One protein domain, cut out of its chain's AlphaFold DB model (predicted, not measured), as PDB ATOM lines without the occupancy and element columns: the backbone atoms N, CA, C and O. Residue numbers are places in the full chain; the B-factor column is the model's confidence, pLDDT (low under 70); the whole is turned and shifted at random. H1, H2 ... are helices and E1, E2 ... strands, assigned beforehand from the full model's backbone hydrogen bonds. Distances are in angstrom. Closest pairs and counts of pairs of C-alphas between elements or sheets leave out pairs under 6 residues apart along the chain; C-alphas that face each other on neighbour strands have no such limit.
ATOM      1  N   PHE A   3     -29.046  11.847  36.122       96.88
ATOM      2  CA  PHE A   3     -27.810  12.624  36.041       96.88
ATOM      3  C   PHE A   3     -27.337  12.677  34.590       96.88
ATOM      4  O   PHE A   3     -27.152  11.631  33.970       96.88
ATOM      5  N   GLY A   4     -27.168  13.884  34.050       96.94
ATOM      6  CA  GLY A   4     -26.628  14.089  32.709       96.94
ATOM      7  C   GLY A   4     -25.105  14.107  32.749       96.94
ATOM      8  O   GLY A   4     -24.525  14.928  33.449       96.94
ATOM      9  N   PHE A   5     -24.458  13.224  31.999       97.50
ATOM     10  CA  PHE A   5     -23.010  13.217  31.766       97.50
ATOM     11  C   PHE A   5     -22.656  14.123  30.576       97.50
ATOM     12  O   PHE A   5     -21.822  13.807  29.740       97.50
ATOM     13  N   TYR A   6     -23.339  15.260  30.481       97.88
ATOM     14  CA  TYR A   6     -23.175  16.250  29.429       97.88
ATOM     15  C   TYR A   6     -23.599  17.622  29.952       97.88
ATOM     16  O   TYR A   6     -24.316  17.734  30.951       97.88
ATOM     17  N   GLY A   7     -23.175  18.669  29.256       98.06
ATOM     18  CA  GLY A   7     -23.624  20.038  29.472       98.06
ATOM     19  C   GLY A   7     -24.479  20.531  28.315       98.06
ATOM     20  O   GLY A   7     -24.323  20.076  27.186       98.06
ATOM     21  N   ARG A   8     -25.392  21.463  28.586       97.75
ATOM     22  CA  ARG A   8     -26.154  22.181  27.556       97.75
ATOM     23  C   ARG A   8     -25.490  23.509  27.258       97.75
ATOM     24  O   ARG A   8     -25.132  24.237  28.187       97.75
ATOM     25  N   THR A   9     -25.376  23.806  25.976       97.75
ATOM     26  CA  THR A   9     -24.581  24.912  25.459       97.75
ATOM     27  C   THR A   9     -25.424  25.862  24.618       97.75
ATOM     28  O   THR A   9     -26.392  25.456  23.970       97.75
ATOM     29  N   PHE A  10     -25.071  27.143  24.662       97.38
ATOM     30  CA  PHE A  10     -25.823  28.230  24.047       97.38
ATOM     31  C   PHE A  10     -24.875  29.311  23.528       97.38
ATOM     32  O   PHE A  10     -23.871  29.615  24.171       97.38
ATOM     33  N   THR A  11     -25.236  29.939  22.411       97.88
ATOM     34  CA  THR A  11     -24.589  31.170  21.938       97.88
ATOM     35  C   THR A  11     -25.334  32.373  22.511       97.88
ATOM     36  O   THR A  11     -26.500  32.608  22.172       97.88
ATOM     37  N   LEU A  12     -24.673  33.132  23.384       97.44
ATOM     38  CA  LEU A  12     -25.210  34.335  24.018       97.44
ATOM     39  C   LEU A  12     -25.515  35.414  22.976       97.44
ATOM     40  O   LEU A  12     -24.749  35.631  22.042       97.44
ATOM     41  N   GLU A  13     -26.613  36.146  23.163       97.06
ATOM     42  CA  GLU A  13     -26.924  37.307  22.317       97.06
ATOM     43  C   GLU A  13     -25.924  38.456  22.537       97.06
ATOM     44  O   GLU A  13     -25.619  39.224  21.625       97.06
ATOM     45  N   ASN A  14     -25.381  38.564  23.753       95.69
ATOM     46  CA  ASN A  14     -24.367  39.544  24.117       95.69
ATOM     47  C   ASN A  14     -23.354  38.912  25.080       95.69
ATOM     48  O   ASN A  14     -23.703  38.524  26.194       95.69
ATOM     49  N   SER A  15     -22.086  38.869  24.671       94.12
ATOM     50  CA  SER A  15     -20.981  38.276  25.437       94.12
ATOM     51  C   SER A  15     -20.673  38.975  26.765       94.12
ATOM     52  O   SER A  15     -19.983  38.411  27.612       94.12
ATOM     53  N   GLY A  16     -21.190  40.189  26.983       94.31
ATOM     54  CA  GLY A  16     -21.129  40.876  28.273       94.31
ATOM     55  C   GLY A  16     -22.097  40.320  29.326       94.31
ATOM     56  O   GLY A  16     -21.954  40.646  30.504       94.31
ATOM     57  N   TYR A  17     -23.068  39.492  28.929       92.81
ATOM     58  CA  TYR A  17     -24.069  38.898  29.812       92.81
ATOM     59  C   TYR A  17     -23.795  37.405  30.003       92.81
ATOM     60  O   TYR A  17     -24.176  36.575  29.187       92.81
ATOM     61  N   THR A  18     -23.110  37.061  31.094       93.56
ATOM     62  CA  THR A  18     -22.629  35.689  31.349       93.56
ATOM     63  C   THR A  18     -23.376  34.968  32.473       93.56
ATOM     64  O   THR A  18     -23.061  33.821  32.794       93.56
ATOM     65  N   ALA A  19     -24.322  35.650  33.121       93.06
ATOM     66  CA  ALA A  19     -25.114  35.092  34.208       93.06
ATOM     67  C   ALA A  19     -26.141  34.069  33.681       93.06
ATOM     68  O   ALA A  19     -26.467  34.067  32.492       93.06
ATOM     69  N   PRO A  20     -26.702  33.211  34.545       92.94
ATOM     70  CA  PRO A  20     -27.919  32.480  34.210       92.94
ATOM     71  C   PRO A  20     -29.037  33.428  33.738       92.94
ATOM     72  O   PRO A  20     -29.037  34.610  34.085       92.94
ATOM     73  N   ASP A  21     -29.965  32.905  32.938       91.31
ATOM     74  CA  ASP A  21     -31.104  33.631  32.344       91.31
ATOM     75  C   ASP A  21     -30.746  34.719  31.311       91.31
ATOM     76  O   ASP A  21     -31.616  35.467  30.861       91.31
ATOM     77  N   CYS A  22     -29.484  34.795  30.880       93.81
ATOM     78  CA  CYS A  22     -29.099  35.677  29.782       93.81
ATOM     79  C   CYS A  22     -29.712  35.208  28.444       93.81
ATOM     80  O   CYS A  22     -29.744  34.002  28.176       93.81
ATOM     81  N   PRO A  23     -30.178  36.133  27.581       96.38
ATOM     82  CA  PRO A  23     -30.700  35.784  26.262       96.38
ATOM     83  C   PRO A  23     -29.661  35.077  25.383       96.38
ATOM     84  O   PRO A  23     -28.483  35.447  25.357       96.38
ATOM     85  N   PHE A  24     -30.117  34.084  24.623       96.31
ATOM     86  CA  PHE A  24     -29.314  33.333  23.661       96.31
ATOM     87  C   PHE A  24     -30.015  33.272  22.305       96.31
ATOM     88  O   PHE A  24     -31.236  33.385  22.206       96.31
ATOM     89  N   THR A  25     -29.231  33.064  21.253       95.81
ATOM     90  CA  THR A  25     -29.731  33.018  19.872       95.81
ATOM     91  C   THR A  25     -29.883  31.588  19.366       95.81
ATOM     92  O   THR A  25     -30.896  31.243  18.757       95.81
ATOM     93  N   THR A  26     -28.895  30.737  19.640       94.69
ATOM     94  CA  THR A  26     -28.826  29.347  19.170       94.69
ATOM     95  C   THR A  26     -28.140  28.453  20.206       94.69
ATOM     96  O   THR A  26     -27.701  28.922  21.258       94.69
ATOM     97  N   GLY A  27     -28.006  27.158  19.893       92.31
ATOM     98  CA  GLY A  27     -26.991  26.314  20.528       92.31
ATOM     99  C   GLY A  27     -25.573  26.790  20.196       92.31
ATOM    100  O   GLY A  27     -25.388  27.773  19.468       92.31
ATOM    101  N   ASP A  28     -24.572  26.103  20.732       91.19
ATOM    102  CA  ASP A  28     -23.171  26.407  20.444       91.19
ATOM    103  C   ASP A  28     -22.695  25.941  19.069       91.19
ATOM    104  O   ASP A  28     -23.407  25.283  18.298       91.19
ATOM    105  N   THR A  29     -21.433  26.252  18.783       90.88
ATOM    106  CA  THR A  29     -20.689  25.505  17.773       90.88
ATOM    107  C   THR A  29     -20.521  24.063  18.240       90.88
ATOM    108  O   THR A  29     -19.990  23.803  19.312       90.88
ATOM    109  N   SER A  30     -20.961  23.141  17.388       92.06
ATOM    110  CA  SER A  30     -20.909  21.696  17.589       92.06
ATOM    111  C   SER A  30     -19.558  21.187  18.115       92.06
ATOM    112  O   SER A  30     -18.507  21.527  17.560       92.06
ATOM    113  N   GLY A  31     -19.606  20.331  19.141       92.75
ATOM    114  CA  GLY A  31     -18.432  19.707  19.748       92.75
ATOM    115  C   GLY A  31     -17.629  18.811  18.792       92.75
ATOM    116  O   GLY A  31     -18.172  18.264  17.819       92.75
ATOM    117  N   PRO A  32     -16.319  18.634  19.045       93.88
ATOM    118  CA  PRO A  32     -15.422  17.874  18.176       93.88
ATOM    119  C   PRO A  32     -15.700  16.365  18.139       93.88
ATOM    120  O   PRO A  32     -15.220  15.706  17.219       93.88
ATOM    121  N   CYS A  33     -16.433  15.810  19.106       94.88
ATOM    122  CA  CYS A  33     -16.747  14.384  19.191       94.88
ATOM    123  C   CYS A  33     -18.252  14.117  19.096       94.88
ATOM    124  O   CYS A  33     -18.671  13.195  18.397       94.88
ATOM    125  N   THR A  34     -19.076  14.918  19.774       94.19
ATOM    126  CA  THR A  34     -20.543  14.757  19.765       94.19
ATOM    127  C   THR A  34     -21.192  15.214  18.461       94.19
ATOM    128  O   THR A  34     -22.301  14.779  18.135       94.19
ATOM    129  N   HIS A  35     -20.515  16.087  17.708       95.44
ATOM    130  CA  HIS A  35     -20.944  16.602  16.405       95.44
ATOM    131  C   HIS A  35     -22.385  17.132  16.374       95.44
ATOM    132  O   HIS A  35     -23.034  17.155  15.326       95.44
ATOM    133  N   THR A  36     -22.876  17.615  17.513       95.75
ATOM    134  CA  THR A  36     -24.221  18.155  17.653       95.75
ATOM    135  C   THR A  36     -24.168  19.494  18.375       95.75
ATOM    136  O   THR A  36     -23.595  19.596  19.451       95.75
ATOM    137  N   SER A  37     -24.799  20.519  17.800       97.06
ATOM    138  CA  SER A  37     -24.959  21.819  18.463       97.06
ATOM    139  C   SER A  37     -25.906  21.714  19.662       97.06
ATOM    140  O   SER A  37     -26.927  21.019  19.611       97.06
ATOM    141  N   GLY A  38     -25.593  22.449  20.727       96.81
ATOM    142  CA  GLY A  38     -26.444  22.601  21.904       96.81
ATOM    143  C   GLY A  38     -26.187  21.578  23.012       96.81
ATOM    144  O   GLY A  38     -26.974  21.507  23.968       96.81
ATOM    145  N   TYR A  39     -25.134  20.764  22.901       97.31
ATOM    146  CA  TYR A  39     -24.566  20.063  24.048       97.31
ATOM    147  C   TYR A  39     -23.105  19.659  23.818       97.31
ATOM    148  O   TYR A  39     -22.682  19.458  22.686       97.31
ATOM    149  N   LEU A  40     -22.383  19.466  24.920       98.31
ATOM    150  CA  LEU A  40     -21.061  18.841  24.950       98.31
ATOM    151  C   LEU A  40     -21.085  17.664  25.923       98.31
ATOM    152  O   LEU A  40     -21.660  17.776  27.009       98.31
ATOM    153  N   ALA A  41     -20.464  16.546  25.555       98.31
ATOM    154  CA  ALA A  41     -20.249  15.437  26.484       98.31
ATOM    155  C   ALA A  41     -19.295  15.859  27.614       98.31
ATOM    156  O   ALA A  41     -18.484  16.769  27.440       98.31
ATOM    157  N   TYR A  42     -19.359  15.208  28.778       98.06
ATOM    158  CA  TYR A  42     -18.549  15.602  29.933       98.06
ATOM    159  C   TYR A  42     -17.040  15.580  29.638       98.06
ATOM    160  O   TYR A  42     -16.334  16.507  30.032       98.06
ATOM    161  N   TYR A  43     -16.557  14.606  28.863       97.56
ATOM    162  CA  TYR A  43     -15.156  14.566  28.432       97.56
ATOM    163  C   TYR A  43     -14.762  15.738  27.505       97.56
ATOM    164  O   TYR A  43     -13.625  16.201  27.572       97.56
ATOM    165  N   GLU A  44     -15.675  16.267  26.676       98.19
ATOM    166  CA  GLU A  44     -15.415  17.464  25.851       98.19
ATOM    167  C   GLU A  44     -15.320  18.715  26.734       98.19
ATOM    168  O   GLU A  44     -14.489  19.588  26.494       98.19
ATOM    169  N   ILE A  45     -16.133  18.782  27.793       98.31
ATOM    170  CA  ILE A  45     -16.088  19.869  28.781       98.31
ATOM    171  C   ILE A  45     -14.765  19.836  29.551       98.31
ATOM    172  O   ILE A  45     -14.161  20.884  29.774       98.31
ATOM    173  N   GLN A  46     -14.303  18.648  29.946       97.94
ATOM    174  CA  GLN A  46     -13.010  18.482  30.611       97.94
ATOM    175  C   GLN A  46     -11.851  18.906  29.707       97.94
ATOM    176  O   GLN A  46     -11.043  19.730  30.122       97.94
ATOM    177  N   ASP A  47     -11.814  18.424  28.463       98.00
ATOM    178  CA  ASP A  47     -10.789  18.811  27.486       98.00
ATOM    179  C   ASP A  47     -10.780  20.330  27.229       98.00
ATOM    180  O   ASP A  47      -9.715  20.949  27.147       98.00
ATOM    181  N   LEU A  48     -11.959  20.962  27.178       97.50
ATOM    182  CA  LEU A  48     -12.091  22.414  27.068       97.50
ATOM    183  C   LEU A  48     -11.474  23.128  28.275       97.50
ATOM    184  O   LEU A  48     -10.694  24.063  28.086       97.50
ATOM    185  N   LEU A  49     -11.796  22.702  29.498       98.06
ATOM    186  CA  LEU A  49     -11.261  23.298  30.726       98.06
ATOM    187  C   LEU A  49      -9.747  23.077  30.861       98.06
ATOM    188  O   LEU A  49      -9.032  24.006  31.234       98.06
ATOM    189  N   ASP A  50      -9.245  21.901  30.487       98.06
ATOM    190  CA  ASP A  50      -7.814  21.573  30.515       98.06
ATOM    191  C   ASP A  50      -7.011  22.451  29.544       98.06
ATOM    192  O   ASP A  50      -5.911  22.913  29.862       98.06
ATOM    193  N   LYS A  51      -7.576  22.745  28.366       97.88
ATOM    194  CA  LYS A  51      -6.985  23.668  27.381       97.88
ATOM    195  C   LYS A  51      -7.113  25.141  27.776       97.88
ATOM    196  O   LYS A  51      -6.393  25.974  27.227       97.88
ATOM    197  N   ASN A  52      -8.005  25.468  28.710       97.81
ATOM    198  CA  ASN A  52      -8.339  26.834  29.111       97.81
ATOM    199  C   ASN A  52      -8.276  27.007  30.641       97.81
ATOM    200  O   ASN A  52      -9.298  27.288  31.273       97.81
ATOM    201  N   PRO A  53      -7.082  26.907  31.257       96.88
ATOM    202  CA  PRO A  53      -6.922  26.909  32.715       96.88
ATOM    203  C   PRO A  53      -7.355  28.217  33.400       96.88
ATOM    204  O   PRO A  53      -7.509  28.263  34.617       96.88
ATOM    205  N   GLN A  54      -7.539  29.297  32.638       96.94
ATOM    206  CA  GLN A  54      -8.082  30.564  33.124       96.94
ATOM    207  C   GLN A  54      -9.591  30.513  33.413       96.94
ATOM    208  O   GLN A  54     -10.103  31.374  34.129       96.94
ATOM    209  N   ILE A  55     -10.318  29.547  32.843       97.88
ATOM    210  CA  ILE A  55     -11.759  29.409  33.047       97.88
ATOM    211  C   ILE A  55     -12.000  28.814  34.432       97.88
ATOM    212  O   ILE A  55     -11.572  27.707  34.741       97.88
ATOM    213  N   THR A  56     -12.732  29.550  35.267       96.62
ATOM    214  CA  THR A  56     -13.210  29.056  36.562       96.62
ATOM    215  C   THR A  56     -14.733  28.934  36.513       96.62
ATOM    216  O   THR A  56     -15.412  29.963  36.519       96.62
ATOM    217  N   PRO A  57     -15.289  27.709  36.465       98.00
ATOM    218  CA  PRO A  57     -16.733  27.504  36.481       98.00
ATOM    219  C   PRO A  57     -17.406  28.115  37.714       98.00
ATOM    220  O   PRO A  57     -16.999  27.876  38.853       98.00
ATOM    221  N   ALA A  58     -18.467  28.882  37.487       97.69
ATOM    222  CA  ALA A  58     -19.303  29.444  38.533       97.69
ATOM    223  C   ALA A  58     -20.322  28.403  39.019       97.69
ATOM    224  O   ALA A  58     -20.944  27.692  38.229       97.69
ATOM    225  N   HIS A  59     -20.515  28.325  40.337       97.81
ATOM    226  CA  HIS A  59     -21.394  27.340  40.968       97.81
ATOM    227  C   HIS A  59     -22.721  27.968  41.397       97.81
ATOM    228  O   HIS A  59     -22.779  28.744  42.353       97.81
ATOM    229  N   GLY A  60     -23.805  27.581  40.724       96.50
ATOM    230  CA  GLY A  60     -25.171  27.864  41.154       96.50
ATOM    231  C   GLY A  60     -25.551  26.954  42.318       96.50
ATOM    232  O   GLY A  60     -26.112  25.883  42.107       96.50
ATOM    233  N   LYS A  61     -25.206  27.356  43.548       94.81
ATOM    234  CA  LYS A  61     -25.329  26.524  44.763       94.81
ATOM    235  C   LYS A  61     -26.746  26.035  45.051       94.81
ATOM    236  O   LYS A  61     -26.910  24.902  45.478       94.81
ATOM    237  N   GLU A  62     -27.748  26.880  44.829       93.44
ATOM    238  CA  GLU A  62     -29.145  26.550  45.129       93.44
ATOM    239  C   GLU A  62     -29.708  25.505  44.158       93.44
ATOM    240  O   GLU A  62     -30.289  24.512  44.583       93.44
ATOM    241  N   ALA A  63     -29.461  25.683  42.859       94.12
ATOM    242  CA  ALA A  63     -29.910  24.761  41.814       94.12
ATOM    243  C   ALA A  63     -28.918  23.611  41.524       94.12
ATOM    244  O   ALA A  63     -29.190  22.761  40.678       94.12
ATOM    245  N   ALA A  64     -27.777  23.574  42.222       97.38
ATOM    246  CA  ALA A  64     -26.709  22.586  42.089       97.38
ATOM    247  C   ALA A  64     -26.258  22.348  40.633       97.38
ATOM    248  O   ALA A  64     -26.388  21.244  40.109       97.38
ATOM    249  N   PHE A  65     -25.706  23.375  39.982       97.81
ATOM    250  CA  PHE A  65     -25.100  23.262  38.647       97.81
ATOM    251  C   PHE A  65     -23.854  24.144  38.516       97.81
ATOM    252  O   PHE A  65     -23.681  25.108  39.269       97.81
ATOM    253  N   LEU A  66     -22.997  23.825  37.550       98.50
ATOM    254  CA  LEU A  66     -21.865  24.655  37.157       98.50
ATOM    255  C   LEU A  66     -22.139  25.317  35.810       98.50
ATOM    256  O   LEU A  66     -22.814  24.741  34.958       98.50
ATOM    257  N   HIS A  67     -21.597  26.511  35.609       98.06
ATOM    258  CA  HIS A  67     -21.626  27.177  34.312       98.06
ATOM    259  C   HIS A  67     -20.382  28.025  34.076       98.06
ATOM    260  O   HIS A  67     -19.712  28.441  35.021       98.06
ATOM    261  N   PHE A  68     -20.072  28.281  32.812       98.12
ATOM    262  CA  PHE A  68     -19.029  29.219  32.406       98.12
ATOM    263  C   PHE A  68     -19.244  29.673  30.965       98.12
ATOM    264  O   PHE A  68     -20.057  29.100  30.236       98.12
ATOM    265  N   THR A  69     -18.479  30.686  30.561       97.56
ATOM    266  CA  THR A  69     -18.360  31.099  29.166       97.56
ATOM    267  C   THR A  69     -17.011  30.715  28.573       97.56
ATOM    268  O   THR A  69     -15.998  30.653  29.271       97.56
ATOM    269  N   TYR A  70     -17.010  30.451  27.273       96.38
ATOM    270  CA  TYR A  70     -15.836  30.134  26.466       96.38
ATOM    271  C   TYR A  70     -16.010  30.732  25.068       96.38
ATOM    272  O   TYR A  70     -17.071  31.261  24.744       96.38
ATOM    273  N   ASP A  71     -14.943  30.733  24.268       94.81
ATOM    274  CA  ASP A  71     -14.964  31.161  22.862       94.81
ATOM    275  C   ASP A  71     -15.730  32.471  22.589       94.81
ATOM    276  O   ASP A  71     -16.361  32.649  21.553       94.81
ATOM    277  N   LYS A  72     -15.589  33.435  23.513       93.75
ATOM    278  CA  LYS A  72     -16.187  34.786  23.544       93.75
ATOM    279  C   LYS A  72     -17.670  34.848  23.905       93.75
ATOM    280  O   LYS A  72     -18.013  35.657  24.761       93.75
ATOM    281  N   ASP A  73     -18.529  34.076  23.259       96.38
ATOM    282  CA  ASP A  73     -19.992  34.181  23.394       96.38
ATOM    283  C   ASP A  73     -20.682  32.838  23.653       96.38
ATOM    284  O   ASP A  73     -21.907  32.780  23.742       96.38
ATOM    285  N   GLN A  74     -19.913  31.767  23.828       97.62
ATOM    286  CA  GLN A  74     -20.455  30.459  24.145       97.62
ATOM    287  C   GLN A  74     -20.638  30.336  25.651       97.62
ATOM    288  O   GLN A  74     -19.776  30.741  26.434       97.62
ATOM    289  N   TRP A  75     -21.764  29.774  26.065       97.94
ATOM    290  CA  TRP A  75     -22.115  29.561  27.461       97.94
ATOM    291  C   TRP A  75     -22.547  28.119  27.661       97.94
ATOM    292  O   TRP A  75     -23.300  27.574  26.855       97.94
ATOM    293  N   ILE A  76     -22.100  27.500  28.749       98.31
ATOM    294  CA  ILE A  76     -22.456  26.124  29.092       98.31
ATOM    295  C   ILE A  76     -22.972  26.022  30.517       98.31
ATOM    296  O   ILE A  76     -22.414  26.636  31.423       98.31
ATOM    297  N   SER A  77     -23.983  25.177  30.715       97.94
ATOM    298  CA  SER A  77     -24.359  24.635  32.024       97.94
ATOM    299  C   SER A  77     -24.149  23.130  32.053       97.94
ATOM    300  O   SER A  77     -24.518  22.431  31.111       97.94
ATOM    301  N   TYR A  78     -23.554  22.627  33.126       98.38
ATOM    302  CA  TYR A  78     -23.222  21.215  33.271       98.38
ATOM    303  C   TYR A  78     -23.136  20.814  34.746       98.38
ATOM    304  O   TYR A  78     -23.309  21.633  35.657       98.38
ATOM    305  N   ASP A  79     -22.867  19.536  34.975       98.38
ATOM    306  CA  ASP A  79     -22.614  18.972  36.289       98.38
ATOM    307  C   ASP A  79     -21.213  18.366  36.390       98.38
ATOM    308  O   ASP A  79     -20.671  17.844  35.419       98.38
ATOM    309  N   ASP A  80     -20.654  18.374  37.597       97.25
ATOM    310  CA  ASP A  80     -19.426  17.666  37.941       97.25
ATOM    311  C   ASP A  80     -19.619  16.824  39.215       97.25
ATOM    312  O   ASP A  80     -20.706  16.730  39.791       97.25
ATOM    313  N   LYS A  81     -18.527  16.247  39.726       96.75
ATOM    314  CA  LYS A  81     -18.513  15.530  41.013       96.75
ATOM    315  C   LYS A  81     -19.118  16.336  42.175       96.75
ATOM    316  O   LYS A  81     -19.702  15.749  43.089       96.75
ATOM    317  N   THR A  82     -18.981  17.661  42.163       97.56
ATOM    318  CA  THR A  82     -19.425  18.566  43.227       97.56
ATOM    319  C   THR A  82     -20.941  18.720  43.211       97.56
ATOM    320  O   THR A  82     -21.589  18.586  44.256       97.56
ATOM    321  N   THR A  83     -21.529  18.974  42.043       98.19
ATOM    322  CA  THR A  83     -22.982  19.128  41.895       98.19
ATOM    323  C   THR A  83     -23.705  17.785  41.887       98.19
ATOM    324  O   THR A  83     -24.772  17.666  42.491       98.19
ATOM    325  N   PHE A  84     -23.090  16.726  41.350       97.50
ATOM    326  CA  PHE A  84     -23.588  15.356  41.492       97.50
ATOM    327  C   PHE A  84     -23.697  14.936  42.949       97.50
ATOM    328  O   PHE A  84     -24.711  14.359  43.341       97.50
ATOM    329  N   LYS A  85     -22.701  15.271  43.778       97.50
ATOM    330  CA  LYS A  85     -22.781  15.011  45.214       97.50
ATOM    331  C   LYS A  85     -23.951  15.757  45.865       97.50
ATOM    332  O   LYS A  85     -24.702  15.132  46.606       97.50
ATOM    333  N   GLN A  86     -24.142  17.043  45.563       98.12
ATOM    334  CA  GLN A  86     -25.273  17.827  46.089       98.12
ATOM    335  C   GLN A  86     -26.622  17.209  45.706       98.12
ATOM    336  O   GLN A  86     -27.470  16.975  46.565       98.12
ATOM    337  N   LYS A  87     -26.792  16.886  44.423       98.06
ATOM    338  CA  LYS A  87     -27.999  16.253  43.881       98.06
ATOM    339  C   LYS A  87     -28.250  14.878  44.500       98.06
ATOM    340  O   LYS A  87     -29.379  14.569  44.870       98.06
ATOM    341  N   LEU A  88     -27.207  14.067  44.678       97.06
ATOM    342  CA  LEU A  88     -27.310  12.754  45.314       97.06
ATOM    343  C   LEU A  88     -27.672  12.851  46.801       97.06
ATOM    344  O   LEU A  88     -28.495  12.072  47.280       97.06
ATOM    345  N   ASP A  89     -27.080  13.795  47.531       97.00
ATOM    346  CA  ASP A  89     -27.391  14.018  48.944       97.00
ATOM    347  C   ASP A  89     -28.843  14.505  49.117       97.00
ATOM    348  O   ASP A  89     -29.554  14.011  49.993       97.00
ATOM    349  N   TRP A  90     -29.331  15.372  48.220       97.50
ATOM    350  CA  TRP A  90     -30.747  15.751  48.162       97.50
ATOM    351  C   TRP A  90     -31.659  14.567  47.806       97.50
ATOM    352  O   TRP A  90     -32.659  14.324  48.473       97.50
ATOM    353  N   ALA A  91     -31.301  13.772  46.794       97.31
ATOM    354  CA  ALA A  91     -32.078  12.599  46.391       97.31
ATOM    355  C   ALA A  91     -32.257  11.605  47.547       97.31
ATOM    356  O   ALA A  91     -33.334  11.031  47.714       97.31
ATOM    357  N   ARG A  92     -31.211  11.426  48.362       96.62
ATOM    358  CA  ARG A  92     -31.254  10.608  49.580       96.62
ATOM    359  C   ARG A  92     -32.147  11.220  50.653       96.62
ATOM    360  O   ARG A  92     -32.903  10.480  51.275       96.62
ATOM    361  N   SER A  93     -32.084  12.537  50.866       97.50
ATOM    362  CA  SER A  93     -32.863  13.201  51.922       97.50
ATOM    363  C   SER A  93     -34.373  13.130  51.684       97.50
ATOM    364  O   SER A  93     -35.132  13.038  52.644       97.50
ATOM    365  N   VAL A  94     -34.808  13.098  50.420       97.69
ATOM    366  CA  VAL A  94     -36.224  12.939  50.043       97.69
ATOM    367  C   VAL A  94     -36.629  11.482  49.767       97.69
ATOM    368  O   VAL A  94     -37.763  11.226  49.368       97.69
ATOM    369  N   GLY A  95     -35.726  10.516  49.974       97.31
ATOM    370  CA  GLY A  95     -36.036   9.086  49.897       97.31
ATOM    371  C   GLY A  95     -36.190   8.516  48.481       97.31
ATOM    372  O   GLY A  95     -36.946   7.563  48.292       97.31
ATOM    373  N   LEU A  96     -35.496   9.060  47.474       97.69
ATOM    374  CA  LEU A  96     -35.516   8.469  46.130       97.69
ATOM    375  C   LEU A  96     -34.848   7.085  46.125       97.69
ATOM    376  O   LEU A  96     -33.729   6.919  46.602       97.69
ATOM    377  N   GLY A  97     -35.508   6.102  45.503       96.25
ATOM    378  CA  GLY A  97     -35.065   4.700  45.488       96.25
ATOM    379  C   GLY A  97     -33.853   4.385  44.604       96.25
ATOM    380  O   GLY A  97     -33.408   3.242  44.574       96.25
TER     381      GLY A  97
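AT A GLANCE: This is residues 3 to 97 of the 107 residues of the protein "GH18 domain-containing protein" of Aspergillus oryzae (strain 3.042) (UniProt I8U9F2). One strongly twisted sheet of five strands makes the body; helix H1 packs beside its inner strands E1, E5 and E4, and helix H2 grazes the sheet with residues 82 to 87 and reaches away at one end of the longest axis. Two long loops, residues 13 to 23 and 27 to 41, join E1 to E2 and E2 to H1. The printed part has 95 residues, with five named strands and two named helices in the order E1, E2, H1, E3, E4, E5, H2; the sheet's order is E2, E1, E5, E4, E3, all antiparallel. The class is mixed, helices and strands, though under half of the residues, 47 of 95, are in named elements. The whole is compact, with a radius of gyration of the C-alphas of 13.9 A and spans of 41 by 27 by 25 A.

IN THESE COORDINATES: E1, residues 6 to 12, is 19.0 A long and begins at C-alpha 6 (-23.175, 16.250, 29.429). E2 is residues 24 to 26. H1, residues 42 to 51, is 14.3 A long and begins at C-alpha 42 (-18.549, 15.602, 29.933). E3 is residues 58 to 60, E4 residues 65 to 70, 16.8 A long, and E5 residues 74 to 78, 13.3 A long. H2, residues 81 to 93, is 18.2 A long and ends at C-alpha 93 (-32.863, 13.201, 51.922).

HOW THE PARTS SIT: E1 and E5 are antiparallel at 152 degrees, with N 8 and O 77 within hydrogen-bond range at 2.8 A. E1 pairs in a staggered way, with E5 over residues 8 to 11 and with E2 over residues 11 to 12; E1 and E2 form a hairpin, with N 25 and O 11 at 2.9 A. E3, E4 and E5 form a meander, each strand the antiparallel neighbour of the one before; N 58 and O 67 are 2.8 A apart, and N 66 and O 78 are 2.9 A apart. Residues 6 to 7 of E1 also pair, antiparallel, with residues 40 to 41. H1 is on the sheet but over none of its strands, at a height over the sheet of 8.2 A; its closest C-alphas to E1 are Tyr 42 and Tyr 6, 4.7 A apart. H2 only grazes the sheet; its closest C-alphas to E4 are Thr 83 and Phe 65, 5.7 A apart. H1 and H2 are apart. In both helices every O i to N i+4 pair is within hydrogen-bond range.

THE WHOLE: The two C-alphas farthest apart, those of Gly 16 and Gly 97, are 42.4 A apart. The printed part has no cut. The links from E1 to E2 and from E2 to H1 are long. The mean pLDDT of the printed part is 96.5, and no printed residue is under 70.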